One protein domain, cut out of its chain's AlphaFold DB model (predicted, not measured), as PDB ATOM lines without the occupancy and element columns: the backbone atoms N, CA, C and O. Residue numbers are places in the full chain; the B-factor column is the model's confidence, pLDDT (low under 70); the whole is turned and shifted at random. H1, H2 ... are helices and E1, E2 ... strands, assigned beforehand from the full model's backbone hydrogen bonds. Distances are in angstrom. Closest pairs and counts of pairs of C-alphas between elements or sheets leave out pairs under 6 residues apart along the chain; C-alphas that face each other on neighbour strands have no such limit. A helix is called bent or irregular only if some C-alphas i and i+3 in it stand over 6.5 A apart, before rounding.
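AT A GLANCE: This is residues 2 to 45 and 70 to 88 of the 125 residues of an uncharacterized protein of Streptomyces sp. CB02488 (UniProt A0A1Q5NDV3). A long helix, H1, runs side by side with a slender ribbon of two antiparallel strands, E1 and E2, and the two parts are of similar length but only loosely joined, with few close C-alphas between them. The chain turns back after H1 into E1, the strand nearer to the helix; beyond the far end of E1 a tail, residues 39 to 45, sticks out and adds to the length, while residues 81 to 88 make a loop at the end of the ribbon where E1 begins and E2 ends. The printed part has 63 residues, with one named helix and two named strands in the order H1, E1, E2 along the chain, and its class is mixed, helices and strands. The sheet has the order E1 - E2 and is antiparallel. The whole is extended, with a radius of gyration of the C-alphas of 16.6 A, and its C-alphas span 61 by 20 by 12 A along their three main axes.

IN THESE COORDINATES: The printed part begins at Glu 2, and the helix H1 follows as residues 3 to 21, Leu 3 to Gly 21. Its first C-alpha stands at (320.450, 280.536, 310.776), and from first to last C-alpha it measures 27.1 A. Residues 22 to 25 lead to the strand E1, residues 26 to 36, Leu 26 to Glu 36. E1 begins with C-alpha 26 at (347.120, 265.821, 320.314), measures 28.7 A from first to last C-alpha, and is the longest strand by residues, with 11. Residues 37 to 45 come after it, and residues 46 to 69 are not printed. The printed part begins again at His 70, and the strand E2 takes residues 71 to 80, Lys 71 to Asp 80. E2 measures 28.6 A from first to last C-alpha and ends with C-alpha 80 at (349.545, 263.885, 316.228). Residues 81 to 88 follow.

HOW THE PARTS SIT: E1 and E2 are antiparallel neighbours, with an angle of 161 degrees between their N-to-C directions. Their C-alphas face each other from 26 and 80, 5.1 A apart, to 36 and 71, 5.2 A apart. Among the backbone pairs within hydrogen-bond range are N 29 and O 77 at 2.8 A, and N 73 and O 34 at 2.9 A. E1 bends by 57 degrees at residue 32, where O 32 is within hydrogen-bond range of N 75, at 3.1 A. H1 is joined to E1 by a tight link of four residues. The closest C-alphas of H1 and E1 are those of Gly 21 and Ser 27, 6.7 A apart, and theirs is the one pair within 8 A. The centres of H1 and E1 are 11.6 A apart. Within 10 A, H1 has 12 pairs of C-alphas with E1 and 1 with E2, made by its residues 6 to 21. H1 and E2 are apart. H1 is not bent, and in it every O i to N i+4 pair is within hydrogen-bond range.

THE WHOLE: The two C-alphas farthest apart are those of Val 45 and Thr 83, at 60.7 A, and the outline with the tail is a rod. The C-alphas of Glu 2 and Gln 88, the first and last printed, are 40.3 A apart. The link from E1 to E2 runs across the cut, with 24 residues not printed, and C-alpha 45 is 28.3 A from C-alpha 70. Residues 39 to 45 stand free. The mean pLDDT of the printed part is 86.2, and the residues under 70 are 39 to 45 of this model.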
ATOM      1  N   GLU A   2     318.782 283.775 314.023       76.12
ATOM      2  CA  GLU A   2     318.797 283.520 312.575       76.12
ATOM      3  C   GLU A   2     319.775 282.374 312.264       76.12
ATOM      4  O   GLU A   2     320.746 282.155 312.994       76.12
ATOM      5  N   LEU A   3     319.546 281.627 311.176       79.69
ATOM      6  CA  LEU A   3     320.450 280.536 310.776       79.69
ATOM      7  C   LEU A   3     321.886 281.044 310.562       79.69
ATOM      8  O   LEU A   3     322.846 280.363 310.921       79.69
ATOM      9  N   ALA A   4     322.030 282.245 309.999       84.44
ATOM     10  CA  ALA A   4     323.327 282.875 309.777       84.44
ATOM     11  C   ALA A   4     324.092 283.093 311.094       84.44
ATOM     12  O   ALA A   4     325.258 282.710 311.181       84.44
ATOM     13  N   ASP A   5     323.416 283.597 312.131       86.88
ATOM     14  CA  ASP A   5     324.010 283.832 313.454       86.88
ATOM     15  C   ASP A   5     324.484 282.518 314.095       86.88
ATOM     16  O   ASP A   5     325.551 282.452 314.705       86.88
ATOM     17  N   ALA A   6     323.708 281.438 313.936       83.38
ATOM     18  CA  ALA A   6     324.077 280.123 314.458       83.38
ATOM     19  C   ALA A   6     325.342 279.573 313.776       83.38
ATOM     20  O   ALA A   6     326.243 279.066 314.447       83.38
ATOM     21  N   VAL A   7     325.438 279.709 312.450       87.44
ATOM     22  CA  VAL A   7     326.619 279.287 311.679       87.44
ATOM     23  C   VAL A   7     327.848 280.125 312.042       87.44
ATOM     24  O   VAL A   7     328.946 279.578 312.178       87.44
ATOM     25  N   GLU A   8     327.685 281.436 312.219       92.25
ATOM     26  CA  GLU A   8     328.763 282.322 312.662       92.25
ATOM     27  C   GLU A   8     329.270 281.936 314.056       92.25
ATOM     28  O   GLU A   8     330.478 281.798 314.262       92.25
ATOM     29  N   SER A   9     328.357 281.677 314.991       91.00
ATOM     30  CA  SER A   9     328.700 281.240 316.345       91.00
ATOM     31  C   SER A   9     329.531 279.951 316.338       91.00
ATOM     32  O   SER A   9     330.609 279.909 316.936       91.00
ATOM     33  N   VAL A  10     329.104 278.927 315.584       90.50
ATOM     34  CA  VAL A  10     329.856 277.664 315.447       90.50
ATOM     35  C   VAL A  10     331.255 277.911 314.880       90.50
ATOM     36  O   VAL A  10     332.234 277.384 315.407       90.50
ATOM     37  N   ARG A  11     331.380 278.743 313.839       93.81
ATOM     38  CA  ARG A  11     332.682 279.099 313.255       93.81
ATOM     39  C   ARG A  11     333.601 279.746 314.289       93.81
ATOM     40  O   ARG A  11     334.757 279.341 314.409       93.81
ATOM     41  N   ASN A  12     333.096 280.727 315.032       96.75
ATOM     42  CA  ASN A  12     333.879 281.446 316.033       96.75
ATOM     43  C   ASN A  12     334.356 280.501 317.141       96.75
ATOM     44  O   ASN A  12     335.529 280.534 317.510       96.75
ATOM     45  N   GLN A  13     333.494 279.592 317.602       93.38
ATOM     46  CA  GLN A  13     333.869 278.585 318.595       93.38
ATOM     47  C   GLN A  13     334.912 277.588 318.077       93.38
ATOM     48  O   GLN A  13     335.818 277.225 318.825       93.38
ATOM     49  N   LEU A  14     334.840 277.172 316.807       94.50
ATOM     50  CA  LEU A  14     335.860 276.304 316.205       94.50
ATOM     51  C   LEU A  14     337.227 276.999 316.122       94.50
ATOM     52  O   LEU A  14     338.241 276.392 316.465       94.50
ATOM     53  N   ILE A  15     337.264 278.276 315.728       96.06
ATOM     54  CA  ILE A  15     338.499 279.082 315.704       96.06
ATOM     55  C   ILE A  15     339.078 279.219 317.115       96.06
ATOM     56  O   ILE A  15     340.282 279.056 317.336       96.06
ATOM     57  N   GLU A  16     338.220 279.490 318.092       97.12
ATOM     58  CA  GLU A  16     338.619 279.627 319.486       97.12
ATOM     59  C   GLU A  16     339.157 278.302 320.054       97.12
ATOM     60  O   GLU A  16     340.195 278.277 320.720       97.12
ATOM     61  N   ALA A  17     338.503 277.178 319.748       93.62
ATOM     62  CA  ALA A  17     338.957 275.844 320.126       93.62
ATOM     63  C   ALA A  17     340.314 275.497 319.492       93.62
ATOM     64  O   ALA A  17     341.204 275.021 320.197       93.62
ATOM     65  N   ALA A  18     340.507 275.799 318.203       92.81
ATOM     66  CA  ALA A  18     341.786 275.610 317.520       92.81
ATOM     67  C   ALA A  18     342.902 276.439 318.178       92.81
ATOM     68  O   ALA A  18     343.986 275.926 318.462       92.81
ATOM     69  N   THR A  19     342.607 277.694 318.524       95.56
ATOM     70  CA  THR A  19     343.548 278.575 319.230       95.56
ATOM     71  C   THR A  19     343.958 277.972 320.576       95.56
ATOM     72  O   THR A  19     345.148 277.853 320.864       95.56
ATOM     73  N   ARG A  20     342.998 277.490 321.377       94.25
ATOM     74  CA  ARG A  20     343.266 276.820 322.668       94.25
ATOM     75  C   ARG A  20     344.002 275.479 322.540       94.25
ATOM     76  O   ARG A  20     344.618 275.019 323.506       94.25
ATOM     77  N   GLY A  21     343.888 274.825 321.387       90.56
ATOM     78  CA  GLY A  21     344.563 273.567 321.072       90.56
ATOM     79  C   GLY A  21     346.027 273.731 320.657       90.56
ATOM     80  O   GLY A  21     346.767 272.751 320.661       90.56
ATOM     81  N   THR A  22     346.459 274.952 320.329       90.19
ATOM     82  CA  THR A  22     347.819 275.228 319.846       90.19
ATOM     83  C   THR A  22     348.874 274.776 320.861       90.19
ATOM     84  O   THR A  22     348.743 275.013 322.061       90.19
ATOM     85  N   GLY A  23     349.928 274.111 320.376       90.69
ATOM     86  CA  GLY A  23     351.037 273.622 321.205       90.69
ATOM     87  C   GLY A  23     350.748 272.333 321.983       90.69
ATOM     88  O   GLY A  23     351.602 271.886 322.747       90.69
ATOM     89  N   ARG A  24     349.573 271.716 321.806       93.69
ATOM     90  CA  ARG A  24     349.272 270.385 322.353       93.69
ATOM     91  C   ARG A  24     349.729 269.295 321.375       93.69
ATOM     92  O   ARG A  24     349.551 269.475 320.175       93.69
ATOM     93  N   PRO A  25     350.255 268.154 321.860       91.19
ATOM     94  CA  PRO A  25     350.704 267.059 320.993       91.19
ATOM     95  C   PRO A  25     349.546 266.318 320.309       91.19
ATOM     96  O   PRO A  25     349.732 265.744 319.244       91.19
ATOM     97  N   LEU A  26     348.347 266.355 320.895       93.56
ATOM     98  CA  LEU A  26     347.120 265.821 320.314       93.56
ATOM     99  C   LEU A  26     346.290 266.967 319.733       93.56
ATOM    100  O   LEU A  26     345.864 267.866 320.462       93.56
ATOM    101  N   SER A  27     346.026 266.895 318.433       94.31
ATOM    102  CA  SER A  27     345.115 267.777 317.709       94.31
ATOM    103  C   SER A  27     343.907 266.996 317.193       94.31
ATOM    104  O   SER A  27     343.914 265.766 317.149       94.31
ATOM    105  N   PHE A  28     342.844 267.704 316.822       95.19
ATOM    106  CA  PHE A  28     341.658 267.100 316.227       95.19
ATOM    107  C   PHE A  28     341.406 267.723 314.862       95.19
ATOM    108  O   PHE A  28     341.160 268.924 314.753       95.19
ATOM    109  N   GLU A  29     341.443 266.897 313.826       94.81
ATOM    110  CA  GLU A  29     340.938 267.252 312.508       94.81
ATOM    111  C   GLU A  29     339.408 267.250 312.571       94.81
ATOM    112  O   GLU A  29     338.782 266.249 312.941       94.81
ATOM    113  N   VAL A  30     338.807 268.388 312.235       94.94
ATOM    114  CA  VAL A  30     337.355 268.521 312.131       94.94
ATOM    115  C   VAL A  30     336.927 267.943 310.786       94.94
ATOM    116  O   VAL A  30     337.325 268.448 309.740       94.94
ATOM    117  N   GLY A  31     336.140 266.872 310.830       93.19
ATOM    118  CA  GLY A  31     335.495 266.290 309.660       93.19
ATOM    119  C   GLY A  31     334.110 266.889 309.436       93.19
ATOM    120  O   GLY A  31     333.901 268.096 309.559       93.19
ATOM    121  N   ASP A  32     333.148 266.020 309.135       93.06
ATOM    122  CA  ASP A  32     331.780 266.434 308.844       93.06
ATOM    123  C   ASP A  32     331.137 267.170 310.026       93.06
ATOM    124  O   ASP A  32     331.218 266.745 311.187       93.06
ATOM    125  N   ILE A  33     330.456 268.267 309.689       90.00
ATOM    126  CA  ILE A  33     329.645 269.063 310.607       90.00
ATOM    127  C   ILE A  33     328.183 268.855 310.234       90.00
ATOM    128  O   ILE A  33     327.762 269.174 309.121       90.00
ATOM    129  N   GLN A  34     327.402 268.342 311.178       88.69
ATOM    130  CA  GLN A  34     325.968 268.138 311.019       88.69
ATOM    131  C   GLN A  34     325.222 269.105 311.934       88.69
ATOM    132  O   GLN A  34     325.473 269.152 313.140       88.69
ATOM    133  N   MET A  35     324.301 269.875 311.359       86.44
ATOM    134  CA  MET A  35     323.463 270.820 312.093       86.44
ATOM    135  C   MET A  35     321.992 270.529 311.816       86.44
ATOM    136  O   MET A  35     321.578 270.454 310.660       86.44
ATOM    137  N   GLU A  36     321.213 270.378 312.881       83.62
ATOM    138  CA  GLU A  36     319.778 270.124 312.820       83.62
ATOM    139  C   GLU A  36     319.012 271.313 313.409       83.62
ATOM    140  O   GLU A  36     319.195 271.686 314.573       83.62
ATOM    141  N   PHE A  37     318.141 271.906 312.588       76.94
ATOM    142  CA  PHE A  37     317.329 273.060 312.957       76.94
ATOM    143  C   PHE A  37     315.842 272.754 312.808       76.94
ATOM    144  O   PHE A  37     315.383 272.335 311.747       76.94
ATOM    145  N   THR A  38     315.075 273.037 313.859       71.62
ATOM    146  CA  THR A  38     313.612 272.987 313.819       71.62
ATOM    147  C   THR A  38     313.077 274.329 313.325       71.62
ATOM    148  O   THR A  38     313.281 275.350 313.979       71.62
ATOM    149  N   LEU A  39     312.395 274.333 312.176       67.69
ATOM    150  CA  LEU A  39     311.756 275.515 311.592       67.69
ATOM    151  C   LEU A  39     310.233 275.387 311.707       67.69
ATOM    152  O   LEU A  39     309.649 274.439 311.186       67.69
ATOM    153  N   GLU A  40     309.573 276.361 312.333       59.78
ATOM    154  CA  GLU A  40     308.114 276.482 312.264       59.78
ATOM    155  C   GLU A  40     307.719 277.323 311.044       59.78
ATOM    156  O   GLU A  40     307.885 278.542 311.031       59.78
ATOM    157  N   LEU A  41     307.159 276.693 310.008       50.69
ATOM    158  CA  LEU A  41     306.553 277.436 308.902       50.69
ATOM    159  C   LEU A  41     305.134 277.862 309.289       50.69
ATOM    160  O   LEU A  41     304.218 277.043 309.353       50.69
ATOM    161  N   ARG A  42     304.930 279.164 309.496       51.00
ATOM    162  CA  ARG A  42     303.602 279.746 309.732       51.00
ATOM    163  C   ARG A  42     303.027 280.240 308.407       51.00
ATOM    164  O   ARG A  42     303.500 281.222 307.847       51.00
ATOM    165  N   LYS A  43     302.009 279.555 307.882       44.00
ATOM    166  CA  LYS A  43     301.296 279.982 306.670       44.00
ATOM    167  C   LYS A  43     300.159 280.934 307.050       44.00
ATOM    168  O   LYS A  43     299.113 280.482 307.505       44.00
ATOM    169  N   GLU A  44     300.325 282.238 306.829       43.31
ATOM    170  CA  GLU A  44     299.195 283.175 306.874       43.31
ATOM    171  C   GLU A  44     298.358 283.052 305.592       43.31
ATOM    172  O   GLU A  44     298.773 283.452 304.506       43.31
ATOM    173  N   VAL A  45     297.147 282.500 305.709       41.75
ATOM    174  CA  VAL A  45     296.144 282.540 304.635       41.75
ATOM    175  C   VAL A  45     295.344 283.835 304.778       41.75
ATOM    176  O   VAL A  45     294.228 283.844 305.286       41.75
ATOM    177  N   HIS A  70     318.383 273.020 319.298       74.94
ATOM    178  CA  HIS A  70     319.123 272.782 318.067       74.94
ATOM    179  C   HIS A  70     320.308 271.864 318.372       74.94
ATOM    180  O   HIS A  70     321.002 272.054 319.375       74.94
ATOM    181  N   LYS A  71     320.537 270.859 317.523       82.56
ATOM    182  CA  LYS A  71     321.634 269.905 317.704       82.56
ATOM    183  C   LYS A  71     322.733 270.191 316.693       82.56
ATOM    184  O   LYS A  71     322.483 270.248 315.492       82.56
ATOM    185  N   VAL A  72     323.958 270.308 317.194       86.69
ATOM    186  CA  VAL A  72     325.170 270.365 316.377       86.69
ATOM    187  C   VAL A  72     326.051 269.187 316.762       86.69
ATOM    188  O   VAL A  72     326.288 268.945 317.946       86.69
ATOM    189  N   ALA A  73     326.502 268.434 315.766       90.62
ATOM    190  CA  ALA A  73     327.414 267.317 315.942       90.62
ATOM    191  C   ALA A  73     328.622 267.475 315.015       90.62
ATOM    192  O   ALA A  73     328.491 267.896 313.866       90.62
ATOM    193  N   PHE A  74     329.793 267.108 315.533       91.75
ATOM    194  CA  PHE A  74     331.061 267.140 314.814       91.75
ATOM    195  C   PHE A  74     331.683 265.751 314.848       91.75
ATOM    196  O   PHE A  74     331.700 265.101 315.896       91.75
ATOM    197  N   THR A  75     332.263 265.332 313.730       94.75
ATOM    198  CA  THR A  75     333.201 264.207 313.732       94.75
ATOM    199  C   THR A  75     334.610 264.751 313.934       94.75
ATOM    200  O   THR A  75     335.102 265.503 313.097       94.75
ATOM    201  N   LEU A  76     335.270 264.378 315.032       95.44
ATOM    202  CA  LEU A  76     336.649 264.776 315.323       95.44
ATOM    203  C   LEU A  76     337.584 263.580 315.163       95.44
ATOM    204  O   LEU A  76     337.392 262.548 315.807       95.44
ATOM    205  N   ARG A  77     338.606 263.723 314.317       96.25
ATOM    206  CA  ARG A  77     339.631 262.695 314.106       96.25
ATOM    207  C   ARG A  77     340.908 263.095 314.840       96.25
ATOM    208  O   ARG A  77     341.458 264.151 314.533       96.25
ATOM    209  N   PRO A  78     341.381 262.302 315.810       95.62
ATOM    210  CA  PRO A  78     342.572 262.652 316.566       95.62
ATOM    211  C   PRO A  78     343.830 262.490 315.702       95.62
ATOM    212  O   PRO A  78     344.001 261.479 315.013       95.62
ATOM    213  N   ARG A  79     344.714 263.487 315.749       96.12
ATOM    214  CA  ARG A  79     345.971 263.554 314.999       96.12
ATOM    215  C   ARG A  79     347.130 263.942 315.908       96.12
ATOM    216  O   ARG A  79     346.970 264.799 316.779       96.12
ATOM    217  N   ASP A  80     348.299 263.367 315.667       94.94
ATOM    218  CA  ASP A  80     349.545 263.885 316.228       94.94
ATOM    219  C   ASP A  80     349.825 265.271 315.626       94.94
ATOM    220  O   ASP A  80     349.842 265.445 314.409       94.94
ATOM    221  N   ALA A  81     349.994 266.283 316.474       92.44
ATOM    222  CA  ALA A  81     350.170 267.667 316.040       92.44
ATOM    223  C   ALA A  81     351.547 267.943 315.405       92.44
ATOM    224  O   ALA A  81     351.727 268.975 314.762       92.44
ATOM    225  N   THR A  82     352.511 267.040 315.594       92.44
ATOM    226  CA  THR A  82     353.870 267.130 315.051       92.44
ATOM    227  C   THR A  82     353.957 266.442 313.696       92.44
ATOM    228  O   THR A  82     354.519 267.004 312.758       92.44
ATOM    229  N   THR A  83     353.416 265.227 313.585       94.12
ATOM    230  CA  THR A  83     353.543 264.399 312.374       94.12
ATOM    231  C   THR A  83     352.325 264.482 311.457       94.12
ATOM    232  O   THR A  83     352.431 264.188 310.269       94.12
ATOM    233  N   GLY A  84     351.163 264.879 311.983       93.19
ATOM    234  CA  GLY A  84     349.882 264.843 311.274       93.19
ATOM    235  C   GLY A  84     349.283 263.439 311.141       93.19
ATOM    236  O   GLY A  84     348.205 263.284 310.560       93.19
ATOM    237  N   GLU A  85     349.945 262.407 311.669       94.94
ATOM    238  CA  GLU A  85     349.449 261.034 311.603       94.94
ATOM    239  C   GLU A  85     348.279 260.792 312.561       94.94
ATOM    240  O   GLU A  85     347.965 261.609 313.428       94.94
ATOM    241  N   ALA A  86     347.579 259.669 312.385       94.62
ATOM    242  CA  ALA A  86     346.523 259.274 313.309       94.62
ATOM    243  C   ALA A  86     347.098 259.070 314.717       94.62
ATOM    244  O   ALA A  86     348.105 258.388 314.891       94.62
ATOM    245  N   TRP A  87     346.433 259.636 315.723       93.38
ATOM    246  CA  TRP A  87     346.836 259.427 317.110       93.38
ATOM    247  C   TRP A  87     346.622 257.964 317.519       93.38
ATOM    248  O   TRP A  87     345.521 257.432 317.362       93.38
ATOM    249  N   GLN A  88     347.654 257.330 318.074       88.00
ATOM    250  CA  GLN A  88     347.613 255.938 318.528       88.00
ATOM    251  C   GLN A  88     347.609 255.863 320.061       88.00
ATOM    252  O   GLN A  88     348.217 256.690 320.741       88.00
TER     253      GLN A  88